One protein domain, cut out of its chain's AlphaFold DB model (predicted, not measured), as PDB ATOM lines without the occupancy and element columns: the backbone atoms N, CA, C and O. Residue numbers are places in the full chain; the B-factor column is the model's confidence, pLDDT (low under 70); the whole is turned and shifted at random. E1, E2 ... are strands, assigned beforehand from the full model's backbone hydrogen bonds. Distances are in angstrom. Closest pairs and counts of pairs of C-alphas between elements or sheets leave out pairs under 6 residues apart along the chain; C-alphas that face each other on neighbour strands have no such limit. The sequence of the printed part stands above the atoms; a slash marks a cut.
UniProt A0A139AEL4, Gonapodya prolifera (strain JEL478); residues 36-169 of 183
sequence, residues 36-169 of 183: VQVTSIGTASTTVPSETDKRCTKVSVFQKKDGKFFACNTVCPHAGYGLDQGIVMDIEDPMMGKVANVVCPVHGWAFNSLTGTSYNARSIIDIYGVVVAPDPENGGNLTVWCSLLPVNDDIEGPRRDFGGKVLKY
ATOM      1  N   VAL A  36     -29.577  15.372  15.145       71.31
ATOM      2  CA  VAL A  36     -30.266  14.907  16.348       71.31
ATOM      3  C   VAL A  36     -29.371  15.064  17.564       71.31
ATOM      4  O   VAL A  36     -28.147  14.923  17.483       71.31
ATOM      5  N   GLN A  37     -29.992  15.359  18.700       71.56
ATOM      6  CA  GLN A  37     -29.310  15.428  19.981       71.56
ATOM      7  C   GLN A  37     -28.801  14.041  20.391       71.56
ATOM      8  O   GLN A  37     -29.532  13.053  20.342       71.56
ATOM      9  N   VAL A  38     -27.550  13.966  20.840       64.25
ATOM     10  CA  VAL A  38     -26.973  12.748  21.413       64.25
ATOM     11  C   VAL A  38     -27.347  12.689  22.892       64.25
ATOM     12  O   VAL A  38     -26.824  13.443  23.707       64.25
ATOM     13  N   THR A  39     -28.255  11.781  23.245       55.12
ATOM     14  CA  THR A  39     -28.801  11.664  24.610       55.12
ATOM     15  C   THR A  39     -27.897  10.883  25.571       55.12
ATOM     16  O   THR A  39     -28.073  10.968  26.784       55.12
ATOM     17  N   SER A  40     -26.924  10.125  25.055       50.38
ATOM     18  CA  SER A  40     -25.936   9.386  25.852       50.38
ATOM     19  C   SER A  40     -24.620   9.196  25.098       50.38
ATOM     20  O   SER A  40     -24.610   8.756  23.948       50.38
ATOM     21  N   ILE A  41     -23.496   9.487  25.759       47.72
ATOM     22  CA  ILE A  41     -22.151   9.198  25.242       47.72
ATOM     23  C   ILE A  41     -21.930   7.679  25.313       47.72
ATOM     24  O   ILE A  41     -22.109   7.083  26.372       47.72
ATOM     25  N   GLY A  42     -21.575   7.058  24.183       39.97
ATOM     26  CA  GLY A  42     -21.372   5.609  24.051       39.97
ATOM     27  C   GLY A  42     -22.390   4.905  23.146       39.97
ATOM     28  O   GLY A  42     -22.054   3.917  22.505       39.97
ATOM     29  N   THR A  43     -23.615   5.420  22.996       34.25
ATOM     30  CA  THR A  43     -24.608   4.862  22.057       34.25
ATOM     31  C   THR A  43     -25.633   5.932  21.683       34.25
ATOM     32  O   THR A  43     -26.301   6.472  22.563       34.25
ATOM     33  N   ALA A  44     -25.792   6.218  20.388       38.50
ATOM     34  CA  ALA A  44     -26.854   7.072  19.858       38.50
ATOM     35  C   ALA A  44     -27.709   6.255  18.876       38.50
ATOM     36  O   ALA A  44     -27.550   6.302  17.656       38.50
ATOM     37  N   SER A  45     -28.630   5.446  19.399       37.22
ATOM     38  CA  SER A  45     -29.516   4.651  18.544       37.22
ATOM     39  C   SER A  45     -30.626   5.538  17.977       37.22
ATOM     40  O   SER A  45     -31.671   5.685  18.603       37.22
ATOM     41  N   THR A  46     -30.416   6.107  16.790       42.25
ATOM     42  CA  THR A  46     -31.461   6.824  16.046       42.25
ATOM     43  C   THR A  46     -31.727   6.108  14.736       42.25
ATOM     44  O   THR A  46     -30.841   6.010  13.893       42.25
ATOM     45  N   THR A  47     -32.960   5.640  14.549       37.66
ATOM     46  CA  THR A  47     -33.427   5.107  13.270       37.66
ATOM     47  C   THR A  47     -33.435   6.211  12.219       37.66
ATOM     48  O   THR A  47     -34.291   7.093  12.256       37.66
ATOM     49  N   VAL A  48     -32.483   6.163  11.289       44.41
ATOM     50  CA  VAL A  48     -32.473   7.021  10.100       44.41
ATOM     51  C   VAL A  48     -33.629   6.585   9.185       44.41
ATOM     52  O   VAL A  48     -33.700   5.402   8.843       44.41
ATOM     53  N   PRO A  49     -34.567   7.472   8.807       35.84
ATOM     54  CA  PRO A  49     -35.720   7.085   8.010       35.84
ATOM     55  C   PRO A  49     -35.377   7.167   6.519       35.84
ATOM     56  O   PRO A  49     -35.518   8.216   5.901       35.84
ATOM     57  N   SER A  50     -34.955   6.061   5.906       41.94
ATOM     58  CA  SER A  50     -35.190   5.885   4.469       41.94
ATOM     59  C   SER A  50     -35.282   4.398   4.114       41.94
ATOM     60  O   SER A  50     -34.363   3.632   4.380       41.94
ATOM     61  N   GLU A  51     -36.398   3.980   3.510       40.34
ATOM     62  CA  GLU A  51     -36.607   2.596   3.041       40.34
ATOM     63  C   GLU A  51     -35.669   2.207   1.881       40.34
ATOM     64  O   GLU A  51     -35.550   1.033   1.530       40.34
ATOM     65  N   THR A  52     -34.988   3.185   1.279       41.72
ATOM     66  CA  THR A  52     -34.089   3.005   0.134       41.72
ATOM     67  C   THR A  52     -32.616   2.873   0.514       41.72
ATOM     68  O   THR A  52     -31.852   2.304  -0.266       41.72
ATOM     69  N   ASP A  53     -32.205   3.356   1.689       53.31
ATOM     70  CA  ASP A  53     -30.820   3.272   2.157       53.31
ATOM     71  C   ASP A  53     -30.673   2.150   3.191       53.31
ATOM     72  O   ASP A  53     -31.056   2.283   4.350       53.31
ATOM     73  N   LYS A  54     -30.113   1.011   2.770       54.66
ATOM     74  CA  LYS A  54     -29.910  -0.183   3.619       54.66
ATOM     75  C   LYS A  54     -28.765  -0.027   4.637       54.66
ATOM     76  O   LYS A  54     -28.301  -1.021   5.198       54.66
ATOM     77  N   ARG A  55     -28.262   1.194   4.829       62.56
ATOM     78  CA  ARG A  55     -27.170   1.533   5.749       62.56
ATOM     79  C   ARG A  55     -27.618   1.491   7.209       62.56
ATOM     80  O   ARG A  55     -28.788   1.272   7.516       62.56
ATOM     81  N   CYS A  56     -26.665   1.616   8.135       59.72
ATOM     82  CA  CYS A  56     -26.948   1.378   9.550       59.72
ATOM     83  C   CYS A  56     -27.935   2.408  10.060       59.72
ATOM     84  O   CYS A  56     -27.679   3.607  10.009       59.72
ATOM     85  N   THR A  57     -29.003   1.925  10.675       66.44
ATOM     86  CA  THR A  57     -29.950   2.761  11.406       66.44
ATOM     87  C   THR A  57     -29.500   3.000  12.851       66.44
ATOM     88  O   THR A  57     -30.327   3.327  13.695       66.44
ATOM     89  N   LYS A  58     -28.236   2.716  13.193       76.00
ATOM     90  CA  LYS A  58     -27.667   2.912  14.531       76.00
ATOM     91  C   LYS A  58     -26.298   3.564  14.417       76.00
ATOM     92  O   LYS A  58     -25.462   3.109  13.632       76.00
ATOM     93  N   VAL A  59     -26.085   4.608  15.210       82.06
ATOM     94  CA  VAL A  59     -24.869   5.417  15.197       82.06
ATOM     95  C   VAL A  59     -24.240   5.421  16.587       82.06
ATOM     96  O   VAL A  59     -24.911   5.543  17.610       82.06
ATOM     97  N   SER A  60     -22.924   5.280  16.645       82.88
ATOM     98  CA  SER A  60     -22.159   5.395  17.883       82.88
ATOM     99  C   SER A  60     -21.323   6.659  17.833       82.88
ATOM    100  O   SER A  60     -20.680   6.931  16.822       82.88
ATOM    101  N   VAL A  61     -21.346   7.426  18.923       84.75
ATOM    102  CA  VAL A  61     -20.566   8.657  19.077       84.75
ATOM    103  C   VAL A  61     -19.471   8.408  20.099       84.75
ATOM    104  O   VAL A  61     -19.744   7.992  21.226       84.75
ATOM    105  N   PHE A  62     -18.240   8.687  19.695       84.31
ATOM    106  CA  PHE A  62     -17.035   8.439  20.465       84.31
ATOM    107  C   PHE A  62     -16.337   9.753  20.784       84.31
ATOM    108  O   PHE A  62     -16.285  10.654  19.946       84.31
ATOM    109  N   GLN A  63     -15.767   9.840  21.983       83.31
ATOM    110  CA  GLN A  63     -14.880  10.931  22.365       83.31
ATOM    111  C   GLN A  63     -13.422  10.513  22.142       83.31
ATOM    112  O   GLN A  63     -13.002   9.437  22.569       83.31
ATOM    113  N   LYS A  64     -12.651  11.367  21.471       84.06
ATOM    114  CA  LYS A  64     -11.198  11.243  21.295       84.06
ATOM    115  C   LYS A  64     -10.466  11.764  22.533       84.06
ATOM    116  O   LYS A  64     -11.038  12.533  23.307       84.06
ATOM    117  N   LYS A  65      -9.180  11.436  22.712       80.56
ATOM    118  CA  LYS A  65      -8.421  11.933  23.883       80.56
ATOM    119  C   LYS A  65      -8.286  13.454  23.933       80.56
ATOM    120  O   LYS A  65      -8.131  14.008  25.014       80.56
ATOM    121  N   ASP A  66      -8.348  14.131  22.787       80.38
ATOM    122  CA  ASP A  66      -8.313  15.597  22.702       80.38
ATOM    123  C   ASP A  66      -9.661  16.267  23.042       80.38
ATOM    124  O   ASP A  66      -9.788  17.485  22.939       80.38
ATOM    125  N   GLY A  67     -10.670  15.484  23.440       81.81
ATOM    126  CA  GLY A  67     -12.000  15.960  23.815       81.81
ATOM    127  C   GLY A  67     -12.952  16.171  22.636       81.81
ATOM    128  O   GLY A  67     -14.133  16.431  22.869       81.81
ATOM    129  N   LYS A  68     -12.487  16.033  21.387       83.94
ATOM    130  CA  LYS A  68     -13.344  16.090  20.192       83.94
ATOM    131  C   LYS A  68     -14.151  14.802  20.041       83.94
ATOM    132  O   LYS A  68     -13.806  13.765  20.602       83.94
ATOM    133  N   PHE A  69     -15.175  14.847  19.196       87.19
ATOM    134  CA  PHE A  69     -16.056  13.712  18.941       87.19
ATOM    135  C   PHE A  69     -16.017  13.274  17.477       87.19
ATOM    136  O   PHE A  69     -15.742  14.080  16.588       87.19
ATOM    137  N   PHE A  70     -16.319  12.004  17.237       89.31
ATOM    138  CA  PHE A  70     -16.664  11.480  15.916       89.31
ATOM    139  C   PHE A  70     -17.806  10.475  16.047       89.31
ATOM    140  O   PHE A  70     -18.032   9.925  17.127       89.31
ATOM    141  N   ALA A  71     -18.529  10.244  14.954       88.94
ATOM    142  CA  ALA A  71     -19.644   9.313  14.926       88.94
ATOM    143  C   ALA A  71     -19.565   8.394  13.710       88.94
ATOM    144  O   ALA A  71     -19.189   8.830  12.624       88.94
ATOM    145  N   CYS A  72     -19.929   7.128  13.886       89.44
ATOM    146  CA  CYS A  72     -19.954   6.136  12.814       89.44
ATOM    147  C   CYS A  72     -21.078   5.117  13.020       89.44
ATOM    148  O   CYS A  72     -21.760   5.145  14.048       89.44
ATOM    149  N   ASN A  73     -21.288   4.209  12.062       87.31
ATOM    150  CA  ASN A  73     -22.227   3.104  12.267       87.31
ATOM    151  C   ASN A  73     -21.890   2.339  13.562       87.31
ATOM    152  O   ASN A  73     -20.736   2.004  13.818       87.31
ATOM    153  N   THR A  74     -22.904   1.994  14.355       84.62
ATOM    154  CA  THR A  74     -22.716   1.176  15.563       84.62
ATOM    155  C   THR A  74     -22.330  -0.256  15.226       84.62
ATOM    156  O   THR A  74     -21.694  -0.926  16.026       84.62
ATOM    157  N   VAL A  75     -22.737  -0.769  14.069       83.88
ATOM    158  CA  VAL A  75     -22.643  -2.197  13.774       83.88
ATOM    159  C   VAL A  75     -21.448  -2.477  12.868       83.88
ATOM    160  O   VAL A  75     -21.340  -1.927  11.775       83.88
ATOM    161  N   CYS A  76     -20.558  -3.360  13.320       86.88
ATOM    162  CA  CYS A  76     -19.381  -3.779  12.574       86.88
ATOM    163  C   CYS A  76     -19.793  -4.560  11.311       86.88
ATOM    164  O   CYS A  76     -20.506  -5.563  11.430       86.88
ATOM    165  N   PRO A  77     -19.298  -4.180  10.118       87.06
ATOM    166  CA  PRO A  77     -19.654  -4.817   8.848       87.06
ATOM    167  C   PRO A  77     -19.115  -6.247   8.679       87.06
ATOM    168  O   PRO A  77     -19.466  -6.908   7.705       87.06
ATOM    169  N   HIS A  78     -18.255  -6.726   9.587       85.25
ATOM    170  CA  HIS A  78     -17.730  -8.093   9.529       85.25
ATOM    171  C   HIS A  78     -18.802  -9.128   9.899       85.25
ATOM    172  O   HIS A  78     -19.153  -9.983   9.094       85.25
ATOM    173  N   ALA A  79     -19.334  -9.029  11.121       83.69
ATOM    174  CA  ALA A  79     -20.261 -10.016  11.682       83.69
ATOM    175  C   ALA A  79     -21.321  -9.388  12.605       83.69
ATOM    176  O   ALA A  79     -21.871 -10.052  13.479       83.69
ATOM    177  N   GLY A  80     -21.585  -8.086  12.465       82.44
ATOM    178  CA  GLY A  80     -22.675  -7.428  13.186       82.44
ATOM    179  C   GLY A  80     -22.382  -7.046  14.644       82.44
ATOM    180  O   GLY A  80     -23.293  -6.641  15.361       82.44
ATOM    181  N   TYR A  81     -21.134  -7.157  15.112       84.44
ATOM    182  CA  TYR A  81     -20.772  -6.793  16.490       84.44
ATOM    183  C   TYR A  81     -20.833  -5.282  16.737       84.44
ATOM    184  O   TYR A  81     -20.485  -4.493  15.862       84.44
ATOM    185  N   GLY A  82     -21.218  -4.883  17.950       83.94
ATOM    186  CA  GLY A  82     -21.290  -3.477  18.355       83.94
ATOM    187  C   GLY A  82     -19.914  -2.812  18.455       83.94
ATOM    188  O   GLY A  82     -19.085  -3.193  19.280       83.94
ATOM    189  N   LEU A  83     -19.667  -1.806  17.615       85.69
ATOM    190  CA  LEU A  83     -18.510  -0.912  17.674       85.69
ATOM    191  C   LEU A  83     -18.586   0.056  18.858       85.69
ATOM    192  O   LEU A  83     -17.552   0.564  19.275       85.69
ATOM    193  N   ASP A  84     -19.767   0.277  19.443       83.69
ATOM    194  CA  ASP A  84     -19.938   0.974  20.729       83.69
ATOM    195  C   ASP A  84     -19.169   0.307  21.880       83.69
ATOM    196  O   ASP A  84     -18.769   0.982  22.823       83.69
ATOM    197  N   GLN A  85     -18.910  -0.999  21.775       84.44
ATOM    198  CA  GLN A  85     -18.077  -1.767  22.708       84.44
ATOM    199  C   GLN A  85     -16.596  -1.806  22.285       84.44
ATOM    200  O   GLN A  85     -15.789  -2.523  22.875       84.44
ATOM    201  N   GLY A  86     -16.247  -1.105  21.207       85.94
ATOM    202  CA  GLY A  86     -14.908  -1.058  20.644       85.94
ATOM    203  C   GLY A  86     -13.962  -0.126  21.393       85.94
ATOM    204  O   GLY A  86     -14.347   0.648  22.268       85.94
ATOM    205  N   ILE A  87     -12.688  -0.191  21.013       88.62
ATOM    206  CA  ILE A  87     -11.637   0.659  21.581       88.62
ATOM    207  C   ILE A  87     -11.384   1.831  20.635       88.62
ATOM    208  O   ILE A  87     -11.176   1.628  19.439       88.62
ATOM    209  N   VAL A  88     -11.357   3.051  21.178       90.38
ATOM    210  CA  VAL A  88     -10.928   4.246  20.442       90.38
ATOM    211  C   VAL A  88      -9.412   4.386  20.551       90.38
ATOM    212  O   VAL A  88      -8.866   4.473  21.652       90.38
ATOM    213  N   MET A  89      -8.727   4.417  19.411       88.94
ATOM    214  CA  MET A  89      -7.282   4.628  19.335       88.94
ATOM    215  C   MET A  89      -6.989   5.904  18.559       88.94
ATOM    216  O   MET A  89      -7.294   5.979  17.374       88.94
ATOM    217  N   ASP A  90      -6.379   6.895  19.202       84.06
ATOM    218  CA  ASP A  90      -5.864   8.062  18.484       84.06
ATOM    219  C   ASP A  90      -4.601   7.691  17.710       84.06
ATOM    220  O   ASP A  90      -3.732   6.978  18.219       84.06
ATOM    221  N   ILE A  91      -4.504   8.196  16.485       83.12
ATOM    222  CA  ILE A  91      -3.397   7.958  15.570       83.12
ATOM    223  C   ILE A  91      -2.947   9.298  15.002       83.12
ATOM    224  O   ILE A  91      -3.752  10.139  14.603       83.12
ATOM    225  N   GLU A  92      -1.635   9.488  14.955       80.69
ATOM    226  CA  GLU A  92      -1.031  10.574  14.196       80.69
ATOM    227  C   GLU A  92      -0.726  10.059  12.791       80.69
ATOM    228  O   GLU A  92       0.193   9.267  12.587       80.69
ATOM    229  N   ASP A  93      -1.543  10.474  11.826       74.19
ATOM    230  CA  ASP A  93      -1.328  10.189  10.414       74.19
ATOM    231  C   ASP A  93      -0.519  11.343   9.784       74.19
ATOM    232  O   ASP A  93      -0.919  12.504   9.913       74.19
ATOM    233  N   PRO A  94       0.607  11.080   9.096       72.31
ATOM    234  CA  PRO A  94       1.432  12.135   8.504       72.31
ATOM    235  C   PRO A  94       0.710  13.014   7.470       72.31
ATOM    236  O   PRO A  94       1.139  14.141   7.230       72.31
ATOM    237  N   MET A  95      -0.356  12.511   6.841       73.94
ATOM    238  CA  MET A  95      -1.130  13.216   5.815       73.94
ATOM    239  C   MET A  95      -2.445  13.786   6.358       73.94
ATOM    240  O   MET A  95      -2.882  14.841   5.903       73.94
ATOM    241  N   MET A  96      -3.080  13.102   7.312       69.69
ATOM    242  CA  MET A  96      -4.393  13.484   7.858       69.69
ATOM    243  C   MET A  96      -4.323  14.145   9.243       69.69
ATOM    244  O   MET A  96      -5.336  14.619   9.760       69.69
ATOM    245  N   GLY A  97      -3.140  14.207   9.856       75.81
ATOM    246  CA  GLY A  97      -2.942  14.736  11.200       75.81
ATOM    247  C   GLY A  97      -3.515  13.818  12.284       75.81
ATOM    248  O   GLY A  97      -3.478  12.593  12.178       75.81
ATOM    249  N   LYS A  98      -4.031  14.411  13.367       76.62
ATOM    250  CA  LYS A  98      -4.598  13.674  14.508       76.62
ATOM    251  C   LYS A  98      -5.980  13.109  14.173       76.62
ATOM    252  O   LYS A  98      -6.996  13.802  14.307       76.62
ATOM    253  N   VAL A  99      -6.006  11.842  13.782       84.06
ATOM    254  CA  VAL A  99      -7.220  11.053  13.549       84.06
ATOM    255  C   VAL A  99      -7.445  10.082  14.704       84.06
ATOM    256  O   VAL A  99      -6.572   9.882  15.545       84.06
ATOM    257  N   ALA A 100      -8.630   9.489  14.779       89.44
ATOM    258  CA  ALA A 100      -8.883   8.373  15.677       89.44
ATOM    259  C   ALA A 100      -9.412   7.186  14.886       89.44
ATOM    260  O   ALA A 100      -9.944   7.340  13.791       89.44
ATOM    261  N   ASN A 101      -9.302   6.007  15.472       91.75
ATOM    262  CA  ASN A 101      -9.907   4.796  14.967       91.75
ATOM    263  C   ASN A 101     -10.841   4.212  16.009       91.75
ATOM    264  O   ASN A 101     -10.522   4.237  17.195       91.75
ATOM    265  N   VAL A 102     -11.931   3.597  15.560       93.06
ATOM    266  CA  VAL A 102     -12.675   2.635  16.377       93.06
ATOM    267  C   VAL A 102     -12.269   1.220  15.980       93.06
ATOM    268  O   VAL A 102     -12.256   0.880  14.796       93.06
ATOM    269  N   VAL A 103     -11.909   0.399  16.964       93.56
ATOM    270  CA  VAL A 103     -11.496  -0.994  16.770       93.56
ATOM    271  C   VAL A 103     -12.606  -1.925  17.226       93.56
ATOM    272  O   VAL A 103     -13.022  -1.872  18.383       93.56
ATOM    273  N   CYS A 104     -13.061  -2.806  16.334       92.00
ATOM    274  CA  CYS A 104     -14.011  -3.859  16.668       92.00
ATOM    275  C   CYS A 104     -13.432  -4.748  17.785       92.00
ATOM    276  O   CYS A 104     -12.342  -5.299  17.604       92.00
ATOM    277  N   PRO A 105     -14.155  -4.950  18.901       87.88
ATOM    278  CA  PRO A 105     -13.608  -5.628  20.077       87.88
ATOM    279  C   PRO A 105     -13.380  -7.130  19.871       87.88
ATOM    280  O   PRO A 105     -12.689  -7.756  20.664       87.88
ATOM    281  N   VAL A 106     -13.961  -7.712  18.818       89.88
ATOM    282  CA  VAL A 106     -13.873  -9.152  18.538       89.88
ATOM    283  C   VAL A 106     -12.807  -9.456  17.493       89.88
ATOM    284  O   VAL A 106     -11.944 -10.293  17.716       89.88
ATOM    285  N   HIS A 107     -12.850  -8.760  16.357       89.12
ATOM    286  CA  HIS A 107     -12.041  -9.112  15.182       89.12
ATOM    287  C   HIS A 107     -10.882  -8.146  14.931       89.12
ATOM    288  O   HIS A 107     -10.151  -8.294  13.957       89.12
ATOM    289  N   GLY A 108     -10.746  -7.102  15.754       91.31
ATOM    290  CA  GLY A 108      -9.670  -6.124  15.626       91.31
ATOM    291  C   GLY A 108      -9.763  -5.226  14.391       91.31
ATOM    292  O   GLY A 108      -8.826  -4.470  14.139       91.31
ATOM    293  N   TRP A 109     -10.852  -5.276  13.612       92.88
ATOM    294  CA  TRP A 109     -11.040  -4.386  12.463       92.88
ATOM    295  C   TRP A 109     -11.067  -2.934  12.934       92.88
ATOM    296  O   TRP A 109     -11.911  -2.571  13.754       92.88
ATOM    297  N   ALA A 110     -10.136  -2.124  12.440       93.50
ATOM    298  CA  ALA A 110      -9.964  -0.734  12.841       93.50
ATOM    299  C   ALA A 110     -10.461   0.191  11.734       93.50
ATOM    300  O   ALA A 110     -10.001   0.061  10.601       93.50
ATOM    301  N   PHE A 111     -11.358   1.121  12.060       94.12
ATOM    302  CA  PHE A 111     -11.979   2.039  11.103       94.12
ATOM    303  C   PHE A 111     -11.597   3.484  11.405       94.12
ATOM    304  O   PHE A 111     -11.754   3.931  12.540       94.12
ATOM    305  N   ASN A 112     -11.121   4.203  10.388       93.25
ATOM    306  CA  ASN A 112     -10.706   5.600  10.485       93.25
ATOM    307  C   ASN A 112     -11.900   6.535  10.763       93.25
ATOM    308  O   ASN A 112     -12.919   6.463  10.084       93.25
ATOM    309  N   SER A 113     -11.765   7.454  11.723       91.56
ATOM    310  CA  SER A 113     -12.833   8.366  12.165       91.56
ATOM    311  C   SER A 113     -13.246   9.425  11.141       91.56
ATOM    312  O   SER A 113     -14.265  10.078  11.339       91.56
ATOM    313  N   LEU A 114     -12.430   9.670  10.110       89.94
ATOM    314  CA  LEU A 114     -12.703  10.647   9.051       89.94
ATOM    315  C   LEU A 114     -13.260   9.972   7.802       89.94
ATOM    316  O   LEU A 114     -14.275  10.403   7.266       89.94
ATOM    317  N   THR A 115     -12.594   8.917   7.335       90.06
ATOM    318  CA  THR A 115     -12.935   8.275   6.059       90.06
ATOM    319  C   THR A 115     -13.855   7.073   6.223       90.06
ATOM    320  O   THR A 115     -14.503   6.666   5.263       90.06
ATOM    321  N   GLY A 116     -13.906   6.476   7.417       92.12
ATOM    322  CA  GLY A 116     -14.592   5.210   7.673       92.12
ATOM    323  C   GLY A 116     -13.874   3.987   7.102       92.12
ATOM    324  O   GLY A 116     -14.337   2.862   7.291       92.12
ATOM    325  N   THR A 117     -12.748   4.176   6.411       92.31
ATOM    326  CA  THR A 117     -11.975   3.094   5.802       92.31
ATOM    327  C   THR A 117     -11.365   2.203   6.873       92.31
ATOM    328  O   THR A 117     -10.796   2.693   7.854       92.31
ATOM    329  N   SER A 118     -11.463   0.890   6.677       92.56
ATOM    330  CA  SER A 118     -10.763  -0.065   7.523       92.56
ATOM    331  C   SER A 118      -9.281  -0.179   7.153       92.56
ATOM    332  O   SER A 118      -8.930  -0.246   5.978       92.56
ATOM    333  N   TYR A 119      -8.405  -0.233   8.156       88.69
ATOM    334  CA  TYR A 119      -6.960  -0.417   7.954       88.69
ATOM    335  C   TYR A 119      -6.568  -1.863   7.639       88.69
ATOM    336  O   TYR A 119      -5.559  -2.110   6.986       88.69
ATOM    337  N   ASN A 120      -7.339  -2.820   8.140       87.38
ATOM    338  CA  ASN A 120      -7.020  -4.245   8.118       87.38
ATOM    339  C   ASN A 120      -8.137  -5.097   7.505       87.38
ATOM    340  O   ASN A 120      -8.088  -6.319   7.596       87.38
ATOM    341  N   ALA A 121      -9.114  -4.465   6.854       85.50
ATOM    342  CA  ALA A 121     -10.146  -5.137   6.083       85.50
ATOM    343  C   ALA A 121     -10.551  -4.316   4.855       85.50
ATOM    344  O   ALA A 121     -10.363  -3.104   4.787       85.50
ATOM    345  N   ARG A 122     -11.171  -4.977   3.876       84.75
ATOM    346  CA  ARG A 122     -11.781  -4.307   2.719       84.75
ATOM    347  C   ARG A 122     -13.221  -3.936   3.043       84.75
ATOM    348  O   ARG A 122     -14.159  -4.590   2.588       84.75
ATOM    349  N   SER A 123     -13.387  -2.911   3.869       88.25
ATOM    350  CA  SER A 123     -14.695  -2.346   4.193       88.25
ATOM    351  C   SER A 123     -14.578  -0.872   4.549       88.25
ATOM    352  O   SER A 123     -13.586  -0.438   5.135       88.25
ATOM    353  N   ILE A 124     -15.633  -0.131   4.239       90.81
ATOM    354  CA  ILE A 124     -15.862   1.234   4.702       90.81
ATOM    355  C   ILE A 124     -17.127   1.230   5.553       90.81
ATOM    356  O   ILE A 124     -18.096   0.549   5.210       90.81
ATOM    357  N   ILE A 125     -17.100   1.961   6.662       90.50
ATOM    358  CA  ILE A 125     -18.295   2.316   7.428       90.50
ATOM    359  C   ILE A 125     -18.649   3.779   7.177       90.50
ATOM    360  O   ILE A 125     -17.799   4.600   6.840       90.50
ATOM    361  N   ASP A 126     -19.914   4.116   7.338       90.12
ATOM    362  CA  ASP A 126     -20.363   5.491   7.286       90.12
ATOM    363  C   ASP A 126     -19.878   6.270   8.510       90.12
ATOM    364  O   ASP A 126     -19.916   5.783   9.648       90.12
ATOM    365  N   ILE A 127     -19.460   7.505   8.253       90.44
ATOM    366  CA  ILE A 127     -19.099   8.510   9.247       90.44
ATOM    367  C   ILE A 127     -20.174   9.585   9.236       90.44
ATOM    368  O   ILE A 127     -20.602  10.024   8.172       90.44
ATOM    369  N   TYR A 128     -20.589  10.039  10.412       86.31
ATOM    370  CA  TYR A 128     -21.625  11.054  10.580       86.31
ATOM    371  C   TYR A 128     -21.011  12.325  11.162       86.31
ATOM    372  O   TYR A 128     -20.123  12.279  12.018       86.31
ATOM    373  N   GLY A 129     -21.483  13.478  10.690       86.69
ATOM    374  CA  GLY A 129     -21.025  14.770  11.189       86.69
ATOM    375  C   GLY A 129     -21.411  14.963  12.654       86.69
ATOM    376  O   GLY A 129     -22.561  14.734  13.017       86.69
ATOM    377  N   VAL A 130     -20.475  15.423  13.487       84.69
ATOM    378  CA  VAL A 130     -20.729  15.733  14.901       84.69
ATOM    379  C   VAL A 130     -20.464  17.206  15.166       84.69
ATOM    380  O   VAL A 130     -19.442  17.743  14.743       84.69
ATOM    381  N   VAL A 131     -21.380  17.858  15.878       85.00
ATOM    382  CA  VAL A 131     -21.273  19.264  16.278       85.00
ATOM    383  C   VAL A 131     -21.535  19.375  17.773       85.00
ATOM    384  O   VAL A 131     -22.440  18.735  18.296       85.00
ATOM    385  N   VAL A 132     -20.756  20.199  18.471       82.06
ATOM    386  CA  VAL A 132     -21.045  20.586  19.856       82.06
ATOM    387  C   VAL A 132     -21.614  21.994  19.831       82.06
ATOM    388  O   VAL A 132     -20.935  22.922  19.395       82.06
ATOM    389  N   ALA A 133     -22.860  22.149  20.261       80.94
ATOM    390  CA  ALA A 133     -23.558  23.427  20.226       80.94
ATOM    391  C   ALA A 133     -24.482  23.592  21.440       80.94
ATOM    392  O   ALA A 133     -24.910  22.583  22.012       80.94
ATOM    393  N   PRO A 134     -24.794  24.838  21.843       78.31
ATOM    394  CA  PRO A 134     -25.785  25.107  22.876       78.31
ATOM    395  C   PRO A 134     -27.129  24.460  22.545       78.31
ATOM    396  O   PRO A 134     -27.634  24.608  21.432       78.31
ATOM    397  N   ASP A 135     -27.712  23.772  23.520       74.69
ATOM    398  CA  ASP A 135     -29.071  23.253  23.439       74.69
ATOM    399  C   ASP A 135     -30.045  24.277  24.045       74.69
ATOM    400  O   ASP A 135     -29.996  24.526  25.256       74.69
ATOM    401  N   PRO A 136     -30.916  24.904  23.230       70.12
ATOM    402  CA  PRO A 136     -31.861  25.903  23.715       70.12
ATOM    403  C   PRO A 136     -32.904  25.327  24.684       70.12
ATOM    404  O   PRO A 136     -33.432  26.076  25.503       70.12
ATOM    405  N   GLU A 137     -33.183  24.022  24.629       72.44
ATOM    406  CA  GLU A 137     -34.143  23.349  25.509       72.44
ATOM    407  C   GLU A 137     -33.503  22.948  26.848       72.44
ATOM    408  O   GLU A 137     -34.172  22.928  27.881       72.44
ATOM    409  N   ASN A 138     -32.184  22.736  26.869       67.88
ATOM    410  CA  ASN A 138     -31.399  22.433  28.070       67.88
ATOM    411  C   ASN A 138     -30.653  23.667  28.619       67.88
ATOM    412  O   ASN A 138     -29.477  23.607  28.990       67.88
ATOM    413  N   GLY A 139     -31.323  24.823  28.637       72.44
ATOM    414  CA  GLY A 139     -30.803  26.046  29.262       72.44
ATOM    415  C   GLY A 139     -29.542  26.625  28.608       72.44
ATOM    416  O   GLY A 139     -28.795  27.346  29.265       72.44
ATOM    417  N   GLY A 140     -29.280  26.306  27.337       71.62
ATOM    418  CA  GLY A 140     -28.099  26.757  26.598       71.62
ATOM    419  C   GLY A 140     -26.826  25.957  26.890       71.62
ATOM    420  O   GLY A 140     -25.747  26.353  26.447       71.62
ATOM    421  N   ASN A 141     -26.923  24.838  27.615       76.12
ATOM    422  CA  ASN A 141     -25.775  23.974  27.879       76.12
ATOM    423  C   ASN A 141     -25.233  23.356  26.585       76.12
ATOM    424  O   ASN A 141     -25.992  22.976  25.689       76.12
ATOM    425  N   LEU A 142     -23.906  23.227  26.499       79.75
ATOM    426  CA  LEU A 142     -23.263  22.577  25.361       79.75
ATOM    427  C   LEU A 142     -23.682  21.113  25.278       79.75
ATOM    428  O   LEU A 142     -23.544  20.351  26.233       79.75
ATOM    429  N   THR A 143     -24.152  20.738  24.098       78.50
ATOM    430  CA  THR A 143     -24.706  19.425  23.802       78.50
ATOM    431  C   THR A 143     -24.089  18.901  22.514       78.50
ATOM    432  O   THR A 143     -23.739  19.672  21.620       78.50
ATOM    433  N   VAL A 144     -23.922  17.582  22.429       80.25
ATOM    434  CA  VAL A 144     -23.412  16.915  21.230       80.25
ATOM    435  C   VAL A 144     -24.582  16.605  20.296       80.25
ATOM    436  O   VAL A 144     -25.580  16.017  20.709       80.25
ATOM    437  N   TRP A 145     -24.436  16.975  19.032       81.56
ATOM    438  CA  TRP A 145     -25.400  16.779  17.957       81.56
ATOM    439  C   TRP A 145     -24.767  15.917  16.870       81.56
ATOM    440  O   TRP A 145     -23.604  16.121  16.521       81.56
ATOM    441  N   CYS A 146     -25.526  14.979  16.312       80.62
ATOM    442  CA  CYS A 146     -25.066  14.068  15.268       80.62
ATOM    443  C   CYS A 146     -25.927  14.211  14.011       80.62
ATOM    444  O   CYS A 146     -27.149  14.288  14.113       80.62
ATOM    445  N   SER A 147     -25.298  14.235  12.839       82.31
ATOM    446  CA  SER A 147     -25.983  14.231  11.548       82.31
ATOM    447  C   SER A 147     -26.752  12.923  11.346       82.31
ATOM    448  O   SER A 147     -26.271  11.845  11.686       82.31
ATOM    449  N   LEU A 148     -27.926  13.011  10.729       75.19
ATOM    450  CA  LEU A 148     -28.724  11.883  10.255       75.19
ATOM    451  C   LEU A 148     -28.141  11.269   8.980       75.19
ATOM    452  O   LEU A 148     -28.381  10.099   8.702       75.19
ATOM    453  N   LEU A 149     -27.387  12.054   8.209       80.56
ATOM    454  CA  LEU A 149     -26.779  11.625   6.954       80.56
ATOM    455  C   LEU A 149     -25.265  11.449   7.105       80.56
ATOM    456  O   LEU A 149     -24.630  12.235   7.826       80.56
ATOM    457  N   PRO A 150     -24.683  10.449   6.424       83.94
ATOM    458  CA  PRO A 150     -23.245  10.268   6.411       83.94
ATOM    459  C   PRO A 150     -22.547  11.412   5.668       83.94
ATOM    460  O   PRO A 150     -23.095  12.006   4.744       83.94
ATOM    461  N   VAL A 151     -21.323  11.728   6.084       85.88
ATOM    462  CA  VAL A 151     -20.505  12.817   5.520       85.88
ATOM    463  C   VAL A 151     -19.357  12.313   4.648       85.88
ATOM    464  O   VAL A 151     -18.659  13.123   4.054       85.88
ATOM    465  N   ASN A 152     -19.163  10.995   4.570       87.25
ATOM    466  CA  ASN A 152     -18.130  10.331   3.771       87.25
ATOM    467  C   ASN A 152     -18.721   9.589   2.558       87.25
ATOM    468  O   ASN A 152     -18.214   8.540   2.155       87.25
ATOM    469  N   ASP A 153     -19.832  10.082   2.006       81.88
ATOM    470  CA  ASP A 153     -20.523   9.468   0.861       81.88
ATOM    471  C   ASP A 153     -19.693   9.458  -0.431       81.88
ATOM    472  O   ASP A 153     -19.909   8.619  -1.309       81.88
ATOM    473  N   ASP A 154     -18.741  10.382  -0.525       82.38
ATOM    474  CA  ASP A 154     -17.767  10.545  -1.598       82.38
ATOM    475  C   ASP A 154     -16.589   9.562  -1.504       82.38
ATOM    476  O   ASP A 154     -15.882   9.356  -2.489       82.38
ATOM    477  N   ILE A 155     -16.387   8.914  -0.353       81.44
ATOM    478  CA  ILE A 155     -15.326   7.919  -0.189       81.44
ATOM    479  C   ILE A 155     -15.766   6.593  -0.818       81.44
ATOM    480  O   ILE A 155     -16.657   5.894  -0.315       81.44
ATOM    481  N   GLU A 156     -15.119   6.221  -1.919       81.62
ATOM    482  CA  GLU A 156     -15.376   4.973  -2.633       81.62
ATOM    483  C   GLU A 156     -14.848   3.749  -1.880       81.62
ATOM    484  O   GLU A 156     -13.757   3.754  -1.313       81.62
ATOM    485  N   GLY A 157     -15.630   2.671  -1.901       79.62
ATOM    486  CA  GLY A 157     -15.235   1.379  -1.355       79.62
ATOM    487  C   GLY A 157     -16.421   0.544  -0.874       79.62
ATOM    488  O   GLY A 157     -17.550   1.041  -0.777       79.62
ATOM    489  N   PRO A 158     -16.176  -0.742  -0.573       82.00
ATOM    490  CA  PRO A 158     -17.224  -1.678  -0.205       82.00
ATOM    491  C   PRO A 158     -17.824  -1.299   1.149       82.00
ATOM    492  O   PRO A 158     -17.160  -1.356   2.182       82.00
ATOM    493  N   ARG A 159     -19.107  -0.950   1.146       81.94
ATOM    494  CA  ARG A 159     -19.928  -0.859   2.357       81.94
ATOM    495  C   ARG A 159     -20.713  -2.154   2.458       81.94
ATOM    496  O   ARG A 159     -21.501  -2.444   1.559       81.94
ATOM    497  N   ARG A 160     -20.455  -2.972   3.478       73.06
ATOM    498  CA  ARG A 160     -21.243  -4.188   3.713       73.06
ATOM    499  C   ARG A 160     -22.483  -3.834   4.533       73.06
ATOM    500  O   ARG A 160     -22.422  -2.982   5.416       73.06
ATOM    501  N   ASP A 161     -23.599  -4.484   4.231       66.75
ATOM    502  CA  ASP A 161     -24.729  -4.555   5.136       66.75
ATOM    503  C   ASP A 161     -24.331  -5.339   6.389       66.75
ATOM    504  O   ASP A 161     -23.312  -6.035   6.445       66.75
ATOM    505  N   PHE A 162     -25.158  -5.232   7.417       62.31
ATOM    506  CA  PHE A 162     -24.898  -5.808   8.737       62.31
ATOM    507  C   PHE A 162     -25.036  -7.342   8.787       62.31
ATOM    508  O   PHE A 162     -25.159  -7.910   9.869       62.31
ATOM    509  N   GLY A 163     -25.004  -8.003   7.621       54.41
ATOM    510  CA  GLY A 163     -24.929  -9.448   7.410       54.41
ATOM    511  C   GLY A 163     -23.926  -9.848   6.315       54.41
ATOM    512  O   GLY A 163     -24.005 -10.964   5.801       54.41
ATOM    513  N   GLY A 164     -22.997  -8.956   5.946       52.50
ATOM    514  CA  GLY A 164     -21.859  -9.253   5.074       52.50
ATOM    515  C   GLY A 164     -22.088  -9.072   3.568       52.50
ATOM    516  O   GLY A 164     -21.158  -9.320   2.799       52.50
ATOM    517  N   LYS A 165     -23.263  -8.620   3.111       54.09
ATOM    518  CA  LYS A 165     -23.519  -8.346   1.685       54.09
ATOM    519  C   LYS A 165     -23.091  -6.934   1.323       54.09
ATOM    520  O   LYS A 165     -23.466  -5.972   1.975       54.09
ATOM    521  N   VAL A 166     -22.346  -6.778   0.241       57.59
ATOM    522  CA  VAL A 166     -21.918  -5.456  -0.237       57.59
ATOM    523  C   VAL A 166     -23.121  -4.669  -0.782       57.59
ATOM    524  O   VAL A 166     -23.853  -5.163  -1.637       57.59
ATOM    525  N   LEU A 167     -23.327  -3.444  -0.289       53.81
ATOM    526  CA  LEU A 167     -24.455  -2.567  -0.629       53.81
ATOM    527  C   LEU A 167     -24.188  -1.635  -1.818       53.81
ATOM    528  O   LEU A 167     -25.138  -1.105  -2.389       53.81
ATOM    529  N   LYS A 168     -22.924  -1.422  -2.208       52.75
ATOM    530  CA  LYS A 168     -22.567  -0.524  -3.315       52.75
ATOM    531  C   LYS A 168     -21.253  -0.961  -3.971       52.75
ATOM    532  O   LYS A 168     -20.202  -0.883  -3.341       52.75
ATOM    533  N   TYR A 169     -21.330  -1.400  -5.228       50.59
ATOM    534  CA  TYR A 169     -20.195  -1.468  -6.150       50.59
ATOM    535  C   TYR A 169     -20.341  -0.297  -7.124       50.59
ATOM    536  O   TYR A 169     -21.307  -0.239  -7.880       50.59
TER     537      TYR A 169
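AT A GLANCE: This is residues 36 to 169 of the 183 residues of a protein of Gonapodya prolifera (strain JEL478) (UniProt A0A139AEL4). With little regular structure, a curled sheet, E1-E2-E6-E7, and a small sheet, E3-E4-E5, make a sandwich, two sheets partly face to face, their strands crossed at 73 degrees. The 134 printed residues have seven named strands, E1 to E7, holding 44 residues, and no named helix: all strand, both sheets antiparallel. The whole is compact, radius of gyration of the C-alphas 14.5 A, spanning 45 by 39 by 27 A.

HOW THE PARTS SIT: E1, residues 59 to 63, and E2, residues 69 to 73, form a hairpin, N 60 and O 72 2.8 A apart. E3, residues 87 to 93, E4, residues 97 to 103, and E5, residues 110 to 112, form a meander of successive antiparallel neighbours, with N 91 to O 99 2.8 A and N 111 to O 102 2.9 A. E2 and E4 are near each other, with 7 pairs of C-alphas within 10 A. E6, residues 127 to 134, is antiparallel to E2, N 128 to O 71 2.9 A, and forms a hairpin with E7, residues 142 to 150, N 147 to O 129 2.8 A.

IN THESE COORDINATES: E1 begins at C-alpha 59 (-24.869, 5.417, 15.197). E7, 22.6 A long, ends at C-alpha 150 (-23.245, 10.268, 6.411).

THE WHOLE: The printed part has no cut. Links E2 to E3 and E5 to E6 are long. The pLDDT is under 70 at residues 38 to 57, 96, 138 and 161 to 169.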